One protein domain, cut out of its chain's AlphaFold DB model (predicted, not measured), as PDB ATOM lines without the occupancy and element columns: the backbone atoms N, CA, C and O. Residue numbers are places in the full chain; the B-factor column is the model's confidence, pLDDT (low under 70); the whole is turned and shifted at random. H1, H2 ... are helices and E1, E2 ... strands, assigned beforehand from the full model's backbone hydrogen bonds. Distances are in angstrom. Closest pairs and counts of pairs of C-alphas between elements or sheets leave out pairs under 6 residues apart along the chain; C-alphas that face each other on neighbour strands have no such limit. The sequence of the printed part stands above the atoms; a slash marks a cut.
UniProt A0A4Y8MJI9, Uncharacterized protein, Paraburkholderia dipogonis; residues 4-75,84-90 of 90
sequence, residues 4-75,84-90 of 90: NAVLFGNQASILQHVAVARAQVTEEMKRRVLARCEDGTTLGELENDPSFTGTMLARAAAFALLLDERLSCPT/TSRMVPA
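AT A GLANCE: This is residues 4 to 75 and 84 to 90 of the 90 residues of an uncharacterized protein of Paraburkholderia dipogonis (UniProt A0A4Y8MJI9). Helix H4 forms the core, with H2 crossing it, short H3 by its first end and long H1 packing on it with residues 14 to 21 alone. Strand E1 lies between residues 41 to 42 and 71 to 72, antiparallel to both. The 79 printed residues, mostly helix, run H1, H2, H3, H4, E1; they are compact, radius of gyration of the C-alphas 11.4 A, spans 34 by 28 by 20 A.

IN THESE COORDINATES: H1, residues 4 to 21, starts at C-alpha 4 (28.488, -44.142, 25.738) and spans 25.9 A. H2 is residues 27 to 37, 15.2 A; H3 43 to 47; H4 55 to 67, 18.6 A. E1, residues 86 to 89, ends at C-alpha 89 (6.782, -47.547, 18.980).

HOW THE PARTS SIT: H4, the hub, touches H1 at a steep tilt of 61 degrees, opposite ways; closest C-alphas Val 18 and Ala 60, 5.2 A. It touches H2 about perpendicular, 87 degrees; closest C-alphas Lys 30 and Ala 61, 5.4 A. It touches H3; closest C-alphas Glu 47 and Thr 55, 4.2 A. In H1 to H4 every O i to N i+4 pair is within hydrogen-bond range.

THE WHOLE: Residues 76 to 83 are cut out; C-alphas 75 and 84 are 10.1 A apart. No printed residue is under 70 in pLDDT.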
ATOM      1  N   ASN A   4      28.944 -45.117  24.752       87.88
ATOM      2  CA  ASN A   4      28.488 -44.142  25.738       87.88
ATOM      3  C   ASN A   4      28.597 -42.712  25.196       87.88
ATOM      4  O   ASN A   4      27.678 -41.917  25.367       87.88
ATOM      5  N   ALA A   5      29.679 -42.387  24.483       91.81
ATOM      6  CA  ALA A   5      29.840 -41.068  23.872       91.81
ATOM      7  C   ALA A   5      28.789 -40.807  22.776       91.81
ATOM      8  O   ALA A   5      28.270 -39.693  22.683       91.81
ATOM      9  N   VAL A   6      28.441 -41.828  21.979       93.12
ATOM     10  CA  VAL A   6      27.345 -41.749  20.992       93.12
ATOM     11  C   VAL A   6      26.016 -41.475  21.693       93.12
ATOM     12  O   VAL A   6      25.308 -40.538  21.323       93.12
ATOM     13  N   LEU A   7      25.697 -42.267  22.722       93.12
ATOM     14  CA  LEU A   7      24.442 -42.152  23.454       93.12
ATOM     15  C   LEU A   7      24.293 -40.772  24.105       93.12
ATOM     16  O   LEU A   7      23.272 -40.118  23.899       93.12
ATOM     17  N   PHE A   8      25.317 -40.291  24.816       95.00
ATOM     18  CA  PHE A   8      25.283 -38.966  25.442       95.00
ATOM     19  C   PHE A   8      25.153 -37.840  24.413       95.00
ATOM     20  O   PHE A   8      24.374 -36.909  24.622       95.00
ATOM     21  N   GLY A   9      25.861 -37.930  23.282       95.94
ATOM     22  CA  GLY A   9      25.734 -36.953  22.197       95.94
ATOM     23  C   GLY A   9      24.316 -36.908  21.621       95.94
ATOM     24  O   GLY A   9      23.746 -35.831  21.433       95.94
ATOM     25  N   ASN A  10      23.712 -38.077  21.411       95.94
ATOM     26  CA  ASN A  10      22.341 -38.189  20.927       95.94
ATOM     27  C   ASN A  10      21.325 -37.661  21.952       95.94
ATOM     28  O   ASN A  10      20.440 -36.890  21.583       95.94
ATOM     29  N   GLN A  11      21.476 -38.001  23.234       95.56
ATOM     30  CA  GLN A  11      20.622 -37.493  24.314       95.56
ATOM     31  C   GLN A  11      20.709 -35.968  24.444       95.56
ATOM     32  O   GLN A  11      19.679 -35.302  24.538       95.56
ATOM     33  N   ALA A  12      21.915 -35.398  24.383       96.44
ATOM     34  CA  ALA A  12      22.100 -33.950  24.397       96.44
ATOM     35  C   ALA A  12      21.405 -33.281  23.198       96.44
ATOM     36  O   ALA A  12      20.714 -32.275  23.366       96.44
ATOM     37  N   SER A  13      21.520 -33.872  22.004       94.88
ATOM     38  CA  SER A  13      20.847 -33.372  20.799       94.88
ATOM     39  C   SER A  13      19.320 -33.423  20.917       94.88
ATOM     40  O   SER A  13      18.647 -32.444  20.581       94.88
ATOM     41  N   ILE A  14      18.772 -34.528  21.436       96.06
ATOM     42  CA  ILE A  14      17.337 -34.702  21.712       96.06
ATOM     43  C   ILE A  14      16.849 -33.601  22.657       96.06
ATOM     44  O   ILE A  14      15.917 -32.865  22.322       96.06
ATOM     45  N   LEU A  15      17.513 -33.445  23.806       95.62
ATOM     46  CA  LEU A  15      17.140 -32.459  24.822       95.62
ATOM     47  C   LEU A  15      17.199 -31.030  24.279       95.62
ATOM     48  O   LEU A  15      16.284 -30.248  24.528       95.62
ATOM     49  N   GLN A  16      18.229 -30.697  23.496       94.88
ATOM     50  CA  GLN A  16      18.362 -29.377  22.883       94.88
ATOM     51  C   GLN A  16      17.183 -29.058  21.953       94.88
ATOM     52  O   GLN A  16      16.588 -27.986  22.057       94.88
ATOM     53  N   HIS A  17      16.816 -29.981  21.061       92.69
ATOM     54  CA  HIS A  17      15.704 -29.773  20.130       92.69
ATOM     55  C   HIS A  17      14.364 -29.640  20.860       92.69
ATOM     56  O   HIS A  17      13.577 -28.748  20.538       92.69
ATOM     57  N   VAL A  18      14.118 -30.493  21.861       93.56
ATOM     58  CA  VAL A  18      12.891 -30.427  22.662       93.56
ATOM     59  C   VAL A  18      12.831 -29.118  23.443       93.56
ATOM     60  O   VAL A  18      11.786 -28.477  23.450       93.56
ATOM     61  N   ALA A  19      13.937 -28.667  24.040       93.31
ATOM     62  CA  ALA A  19      13.978 -27.409  24.780       93.31
ATOM     63  C   ALA A  19      13.632 -26.199  23.898       93.31
ATOM     64  O   ALA A  19      12.858 -25.341  24.324       93.31
ATOM     65  N   VAL A  20      14.150 -26.146  22.666       91.75
ATOM     66  CA  VAL A  20      13.896 -25.025  21.743       91.75
ATOM     67  C   VAL A  20      12.455 -25.021  21.222       91.75
ATOM     68  O   VAL A  20      11.855 -23.957  21.094       91.75
ATOM     69  N   ALA A  21      11.877 -26.191  20.950       88.69
ATOM     70  CA  ALA A  21      10.553 -26.306  20.332       88.69
ATOM     71  C   ALA A  21       9.416 -26.631  21.323       88.69
ATOM     72  O   ALA A  21       8.271 -26.807  20.902       88.69
ATOM     73  N   ARG A  22       9.690 -26.698  22.636       83.00
ATOM     74  CA  ARG A  22       8.743 -27.177  23.666       83.00
ATOM     75  C   ARG A  22       7.370 -26.512  23.603       83.00
ATOM     76  O   ARG A  22       6.365 -27.193  23.744       83.00
ATOM     77  N   ALA A  23       7.323 -25.195  23.410       86.12
ATOM     78  CA  ALA A  23       6.067 -24.441  23.380       86.12
ATOM     79  C   ALA A  23       5.239 -24.678  22.101       86.12
ATOM     80  O   ALA A  23       4.062 -24.333  22.061       86.12
ATOM     81  N   GLN A  24       5.852 -25.243  21.057       89.56
ATOM     82  CA  GLN A  24       5.243 -25.442  19.740       89.56
ATOM     83  C   GLN A  24       4.852 -26.904  19.486       89.56
ATOM     84  O   GLN A  24       3.988 -27.166  18.651       89.56
ATOM     85  N   VAL A  25       5.464 -27.860  20.192       91.31
ATOM     86  CA  VAL A  25       5.096 -29.278  20.106       91.31
ATOM     87  C   VAL A  25       3.786 -29.507  20.855       91.31
ATOM     88  O   VAL A  25       3.731 -29.442  22.081       91.31
ATOM     89  N   THR A  26       2.725 -29.803  20.109       91.88
ATOM     90  CA  THR A  26       1.407 -30.120  20.672       91.88
ATOM     91  C   THR A  26       1.203 -31.628  20.819       91.88
ATOM     92  O   THR A  26       1.804 -32.428  20.100       91.88
ATOM     93  N   GLU A  27       0.292 -32.034  21.703       92.06
ATOM     94  CA  GLU A  27      -0.094 -33.446  21.849       92.06
ATOM     95  C   GLU A  27      -0.705 -34.032  20.565       92.06
ATOM     96  O   GLU A  27      -0.527 -35.212  20.267       92.06
ATOM     97  N   GLU A  28      -1.369 -33.207  19.754       91.94
ATOM     98  CA  GLU A  28      -1.867 -33.626  18.442       91.94
ATOM     99  C   GLU A  28      -0.720 -33.977  17.485       91.94
ATOM    100  O   GLU A  28      -0.770 -34.996  16.799       91.94
ATOM    101  N   MET A  29       0.357 -33.188  17.481       92.62
ATOM    102  CA  MET A  29       1.545 -33.495  16.681       92.62
ATOM    103  C   MET A  29       2.224 -34.778  17.154       92.62
ATOM    104  O   MET A  29       2.590 -35.606  16.324       92.62
ATOM    105  N   LYS A  30       2.342 -34.979  18.472       94.00
ATOM    106  CA  LYS A  30       2.867 -36.229  19.036       94.00
ATOM    107  C   LYS A  30       2.040 -37.440  18.590       94.00
ATOM    108  O   LYS A  30       2.608 -38.429  18.141       94.00
ATOM    109  N   ARG A  31       0.703 -37.364  18.640       93.19
ATOM    110  CA  ARG A  31      -0.163 -38.449  18.140       93.19
ATOM    111  C   ARG A  31       0.080 -38.758  16.665       93.19
ATOM    112  O   ARG A  31       0.183 -39.926  16.311       93.19
ATOM    113  N   ARG A  32       0.209 -37.729  15.822       92.06
ATOM    114  CA  ARG A  32       0.493 -37.910  14.388       92.06
ATOM    115  C   ARG A  32       1.839 -38.573  14.149       92.06
ATOM    116  O   ARG A  32       1.908 -39.502  13.353       92.06
ATOM    117  N   VAL A  33       2.887 -38.123  14.842       93.75
ATOM    118  CA  VAL A  33       4.210 -38.754  14.746       93.75
ATOM    119  C   VAL A  33       4.125 -40.220  15.160       93.75
ATOM    120  O   VAL A  33       4.590 -41.074  14.417       93.75
ATOM    121  N   LEU A  34       3.493 -40.519  16.299       93.88
ATOM    122  CA  LEU A  34       3.374 -41.892  16.787       93.88
ATOM    123  C   LEU A  34       2.657 -42.797  15.776       93.88
ATOM    124  O   LEU A  34       3.189 -43.851  15.449       93.88
ATOM    125  N   ALA A  35       1.530 -42.344  15.218       92.31
ATOM    126  CA  ALA A  35       0.787 -43.079  14.194       92.31
ATOM    127  C   ALA A  35       1.624 -43.334  12.928       92.31
ATOM    128  O   ALA A  35       1.552 -44.402  12.336       92.31
ATOM    129  N   ARG A  36       2.468 -42.379  12.512       90.50
ATOM    130  CA  ARG A  36       3.389 -42.594  11.381       90.50
ATOM    131  C   ARG A  36       4.521 -43.551  11.715       90.50
ATOM    132  O   ARG A  36       5.024 -44.225  10.824       90.50
ATOM    133  N   CYS A  37       4.960 -43.594  12.964       91.88
ATOM    134  CA  CYS A  37       6.023 -44.494  13.385       91.88
ATOM    135  C   CYS A  37       5.572 -45.951  13.538       91.88
ATOM    136  O   CYS A  37       6.462 -46.794  13.615       91.88
ATOM    137  N   GLU A  38       4.268 -46.265  13.544       87.56
ATOM    138  CA  GLU A  38       3.746 -47.640  13.695       87.56
ATOM    139  C   GLU A  38       4.382 -48.635  12.708       87.56
ATOM    140  O   GLU A  38       4.794 -49.718  13.118       87.56
ATOM    141  N   ASP A  39       4.590 -48.228  11.452       80.81
ATOM    142  CA  ASP A  39       5.205 -49.067  10.409       80.81
ATOM    143  C   ASP A  39       6.746 -48.960  10.345       80.81
ATOM    144  O   ASP A  39       7.401 -49.526   9.465       80.81
ATOM    145  N   GLY A  40       7.359 -48.245  11.293       80.25
ATOM    146  CA  GLY A  40       8.798 -48.006  11.350       80.25
ATOM    147  C   GLY A  40       9.260 -46.955  10.344       80.25
ATOM    148  O   GLY A  40       9.840 -47.279   9.308       80.25
ATOM    149  N   THR A  41       9.076 -45.689  10.711       92.06
ATOM    150  CA  THR A  41       9.420 -44.518   9.892       92.06
ATOM    151  C   THR A  41      10.765 -43.929  10.317       92.06
ATOM    152  O   THR A  41      11.140 -43.954  11.493       92.06
ATOM    153  N   THR A  42      11.527 -43.394   9.371       95.19
ATOM    154  CA  THR A  42      12.782 -42.683   9.645       95.19
ATOM    155  C   THR A  42      12.550 -41.228  10.042       95.19
ATOM    156  O   THR A  42      11.562 -40.594   9.675       95.19
ATOM    157  N   LEU A  43      13.507 -40.648  10.763       93.81
ATOM    158  CA  LEU A  43      13.432 -39.243  11.158       93.81
ATOM    159  C   LEU A  43      13.318 -38.294   9.948       93.81
ATOM    160  O   LEU A  43      12.602 -37.299  10.000       93.81
ATOM    161  N   GLY A  44      13.990 -38.618   8.842       93.81
ATOM    162  CA  GLY A  44      13.928 -37.857   7.598       93.81
ATOM    163  C   GLY A  44      12.565 -37.924   6.916       93.81
ATOM    164  O   GLY A  44      12.114 -36.919   6.373       93.81
ATOM    165  N   GLU A  45      11.893 -39.074   6.963       93.88
ATOM    166  CA  GLU A  45      10.527 -39.215   6.448       93.88
ATOM    167  C   GLU A  45       9.532 -38.389   7.272       93.88
ATOM    168  O   GLU A  45       8.704 -37.698   6.686       93.88
ATOM    169  N   LEU A  46       9.673 -38.364   8.604       92.62
ATOM    170  CA  LEU A  46       8.875 -37.483   9.469       92.62
ATOM    171  C   LEU A  46       9.116 -36.000   9.164       92.62
ATOM    172  O   LEU A  46       8.176 -35.215   9.101       92.62
ATOM    173  N   GLU A  47      10.373 -35.601   8.967       92.69
ATOM    174  CA  GLU A  47      10.727 -34.215   8.637       92.69
ATOM    175  C   GLU A  47      10.166 -33.746   7.299       92.69
ATOM    176  O   GLU A  47       9.851 -32.566   7.153       92.69
ATOM    177  N   ASN A  48      10.093 -34.647   6.322       91.38
ATOM    178  CA  ASN A  48       9.587 -34.346   4.989       91.38
ATOM    179  C   ASN A  48       8.056 -34.480   4.901       91.38
ATOM    180  O   ASN A  48       7.498 -34.213   3.836       91.38
ATOM    181  N   ASP A  49       7.374 -34.900   5.972       88.25
ATOM    182  CA  ASP A  49       5.919 -35.017   5.977       88.25
ATOM    183  C   ASP A  49       5.287 -33.607   5.930       88.25
ATOM    184  O   ASP A  49       5.461 -32.807   6.857       88.25
ATOM    185  N   PRO A  50       4.528 -33.284   4.863       83.75
ATOM    186  CA  PRO A  50       3.965 -31.951   4.655       83.75
ATOM    187  C   PRO A  50       2.881 -31.584   5.679       83.75
ATOM    188  O   PRO A  50       2.462 -30.430   5.736       83.75
ATOM    189  N   SER A  51       2.408 -32.543   6.483       81.88
ATOM    190  CA  SER A  51       1.450 -32.289   7.562       81.88
ATOM    191  C   SER A  51       2.066 -31.589   8.778       81.88
ATOM    192  O   SER A  51       1.318 -31.093   9.628       81.88
ATOM    193  N   PHE A  52       3.399 -31.507   8.860       82.19
ATOM    194  CA  PHE A  52       4.099 -30.727   9.876       82.19
ATOM    195  C   PHE A  52       4.521 -29.366   9.326       82.19
ATOM    196  O   PHE A  52       5.113 -29.248   8.257       82.19
ATOM    197  N   THR A  53       4.290 -28.317  10.114       78.50
ATOM    198  CA  THR A  53       4.655 -26.924   9.806       78.50
ATOM    199  C   THR A  53       6.159 -26.656   9.985       78.50
ATOM    200  O   THR A  53       6.565 -25.653  10.567       78.50
ATOM    201  N   GLY A  54       7.006 -27.577   9.519       79.25
ATOM    202  CA  GLY A  54       8.461 -27.463   9.544       79.25
ATOM    203  C   GLY A  54       9.169 -28.735  10.009       79.25
ATOM    204  O   GLY A  54       8.755 -29.395  10.964       79.25
ATOM    205  N   THR A  55      10.308 -29.019   9.377       84.31
ATOM    206  CA  THR A  55      11.187 -30.166   9.675       84.31
ATOM    207  C   THR A  55      11.590 -30.214  11.153       84.31
ATOM    208  O   THR A  55      11.592 -31.269  11.786       84.31
ATOM    209  N   MET A  56      11.871 -29.047  11.737       88.88
ATOM    210  CA  MET A  56      12.261 -28.904  13.139       88.88
ATOM    211  C   MET A  56      11.160 -29.355  14.107       88.88
ATOM    212  O   MET A  56      11.462 -29.965  15.132       88.88
ATOM    213  N   LEU A  57       9.895 -29.094  13.777       90.31
ATOM    214  CA  LEU A  57       8.757 -29.442  14.623       90.31
ATOM    215  C   LEU A  57       8.459 -30.941  14.601       90.31
ATOM    216  O   LEU A  57       8.201 -31.520  15.655       90.31
ATOM    217  N   ALA A  58       8.552 -31.577  13.432       92.06
ATOM    218  CA  ALA A  58       8.432 -33.030  13.310       92.06
ATOM    219  C   ALA A  58       9.514 -33.742  14.140       92.06
ATOM    220  O   ALA A  58       9.215 -34.624  14.949       92.06
ATOM    221  N   ARG A  59      10.768 -33.287  14.012       94.19
ATOM    222  CA  ARG A  59      11.902 -33.814  14.781       94.19
ATOM    223  C   ARG A  59      11.715 -33.611  16.287       94.19
ATOM    224  O   ARG A  59      11.906 -34.550  17.053       94.19
ATOM    225  N   ALA A  60      11.304 -32.420  16.720       94.81
ATOM    226  CA  ALA A  60      11.064 -32.142  18.133       94.81
ATOM    227  C   ALA A  60       9.909 -32.974  18.718       94.81
ATOM    228  O   ALA A  60      10.012 -33.430  19.854       94.81
ATOM    229  N   ALA A  61       8.841 -33.215  17.953       95.12
ATOM    230  CA  ALA A  61       7.737 -34.074  18.379       95.12
ATOM    231  C   ALA A  61       8.170 -35.544  18.526       95.12
ATOM    232  O   ALA A  61       7.849 -36.170  19.536       95.12
ATOM    233  N   ALA A  62       8.956 -36.073  17.580       95.38
ATOM    234  CA  ALA A  62       9.539 -37.415  17.689       95.38
ATOM    235  C   ALA A  62      10.464 -37.540  18.907       95.38
ATOM    236  O   ALA A  62      10.400 -38.510  19.655       95.38
ATOM    237  N   PHE A  63      11.292 -36.528  19.149       96.62
ATOM    238  CA  PHE A  63      12.203 -36.502  20.288       96.62
ATOM    239  C   PHE A  63      11.484 -36.358  21.628       96.62
ATOM    240  O   PHE A  63      11.882 -37.000  22.594       96.62
ATOM    241  N   ALA A  64      10.398 -35.587  21.691       96.19
ATOM    242  CA  ALA A  64       9.554 -35.542  22.879       96.19
ATOM    243  C   ALA A  64       8.955 -36.925  23.184       96.19
ATOM    244  O   ALA A  64       8.956 -37.340  24.333       96.19
ATOM    245  N   LEU A  65       8.531 -37.676  22.163       96.06
ATOM    246  CA  LEU A  65       8.034 -39.045  22.337       96.06
ATOM    247  C   LEU A  65       9.117 -40.052  22.757       96.06
ATOM    248  O   LEU A  65       8.794 -40.997  23.470       96.06
ATOM    249  N   LEU A  66      10.375 -39.865  22.336       95.56
ATOM    250  CA  LEU A  66      11.507 -40.653  22.847       95.56
ATOM    251  C   LEU A  66      11.726 -40.394  24.345       95.56
ATOM    252  O   LEU A  66      11.973 -41.331  25.095       95.56
ATOM    253  N   LEU A  67      11.635 -39.130  24.779       94.88
ATOM    254  CA  LEU A  67      11.743 -38.763  26.196       94.88
ATOM    255  C   LEU A  67      10.543 -39.250  27.019       94.88
ATOM    256  O   LEU A  67      10.714 -39.597  28.181       94.88
ATOM    257  N   ASP A  68       9.355 -39.284  26.412       94.50
ATOM    258  CA  ASP A  68       8.127 -39.809  27.017       94.50
ATOM    259  C   ASP A  68       8.081 -41.359  27.008       94.50
ATOM    260  O   ASP A  68       7.064 -41.927  27.394       94.50
ATOM    261  N   GLU A  69       9.133 -42.042  26.532       94.19
ATOM    262  CA  GLU A  69       9.212 -43.511  26.393       94.19
ATOM    263  C   GLU A  69       8.081 -44.120  25.541       94.19
ATOM    264  O   GLU A  69       7.676 -45.262  25.726       94.19
ATOM    265  N   ARG A  70       7.549 -43.351  24.585       95.50
ATOM    266  CA  ARG A  70       6.494 -43.787  23.647       95.50
ATOM    267  C   ARG A  70       7.033 -44.135  22.266       95.50
ATOM    268  O   ARG A  70       6.353 -44.791  21.480       95.50
ATOM    269  N   LEU A  71       8.233 -43.660  21.962       95.19
ATOM    270  CA  LEU A  71       9.022 -44.088  20.820       95.19
ATOM    271  C   LEU A  71      10.353 -44.642  21.304       95.19
ATOM    272  O   LEU A  71      10.874 -44.248  22.346       95.19
ATOM    273  N   SER A  72      10.941 -45.488  20.473       94.25
ATOM    274  CA  SER A  72      12.301 -45.972  20.596       94.25
ATOM    275  C   SER A  72      13.068 -45.731  19.296       94.25
ATOM    276  O   SER A  72      12.512 -45.755  18.194       94.25
ATOM    277  N   CYS A  73      14.370 -45.496  19.429       94.81
ATOM    278  CA  CYS A  73      15.317 -45.447  18.322       94.81
ATOM    279  C   CYS A  73      16.346 -46.564  18.549       94.81
ATOM    280  O   CYS A  73      17.249 -46.398  19.372       94.81
ATOM    281  N   PRO A  74      16.252 -47.708  17.846       93.44
ATOM    282  CA  PRO A  74      17.105 -48.870  18.117       93.44
ATOM    283  C   PRO A  74      18.608 -48.591  17.990       93.44
ATOM    284  O   PRO A  74      19.428 -49.252  18.619       93.44
ATOM    285  N   THR A  75      18.985 -47.597  17.183       93.88
ATOM    286  CA  THR A  75      20.385 -47.235  16.935       93.88
ATOM    287  C   THR A  75      20.908 -46.145  17.870       93.88
ATOM    288  O   THR A  75      22.018 -45.657  17.663       93.88
ATOM    289  N   THR A  84      18.279 -40.959   8.658       94.69
ATOM    290  CA  THR A  84      18.005 -42.386   8.426       94.69
ATOM    291  C   THR A  84      17.734 -43.163   9.714       94.69
ATOM    292  O   THR A  84      17.404 -44.346   9.651       94.69
ATOM    293  N   SER A  85      17.848 -42.524  10.886       94.75
ATOM    294  CA  SER A  85      17.518 -43.153  12.163       94.75
ATOM    295  C   SER A  85      16.039 -43.519  12.195       94.75
ATOM    296  O   SER A  85      15.176 -42.666  11.983       94.75
ATOM    297  N   ARG A  86      15.759 -44.801  12.442       94.94
ATOM    298  CA  ARG A  86      14.400 -45.337  12.493       94.94
ATOM    299  C   ARG A  86      13.783 -45.084  13.863       94.94
ATOM    300  O   ARG A  86      14.422 -45.339  14.882       94.94
ATOM    301  N   MET A  87      12.538 -44.634  13.850       95.12
ATOM    302  CA  MET A  87      11.689 -44.485  15.021       95.12
ATOM    303  C   MET A  87      10.633 -45.582  14.992       95.12
ATOM    304  O   MET A  87       9.962 -45.778  13.976       95.12
ATOM    305  N   VAL A  88      10.507 -46.301  16.098       94.25
ATOM    306  CA  VAL A  88       9.510 -47.360  16.285       94.25
ATOM    307  C   VAL A  88       8.730 -47.092  17.569       94.25
ATOM    308  O   VAL A  88       9.277 -46.436  18.458       94.25
ATOM    309  N   PRO A  89       7.480 -47.559  17.700       93.12
ATOM    310  CA  PRO A  89       6.782 -47.547  18.980       93.12
ATOM    311  C   PRO A  89       7.618 -48.271  20.043       93.12
ATOM    312  O   PRO A  89       8.275 -49.268  19.729       93.12
ATOM    313  N   ALA A  90       7.648 -47.715  21.255       87.19
ATOM    314  CA  ALA A  90       8.323 -48.324  22.402       87.19
ATOM    315  C   ALA A  90       7.529 -49.506  22.974       87.19
ATOM    316  O   ALA A  90       6.278 -49.464  22.903       87.19
TER     317      ALA A  90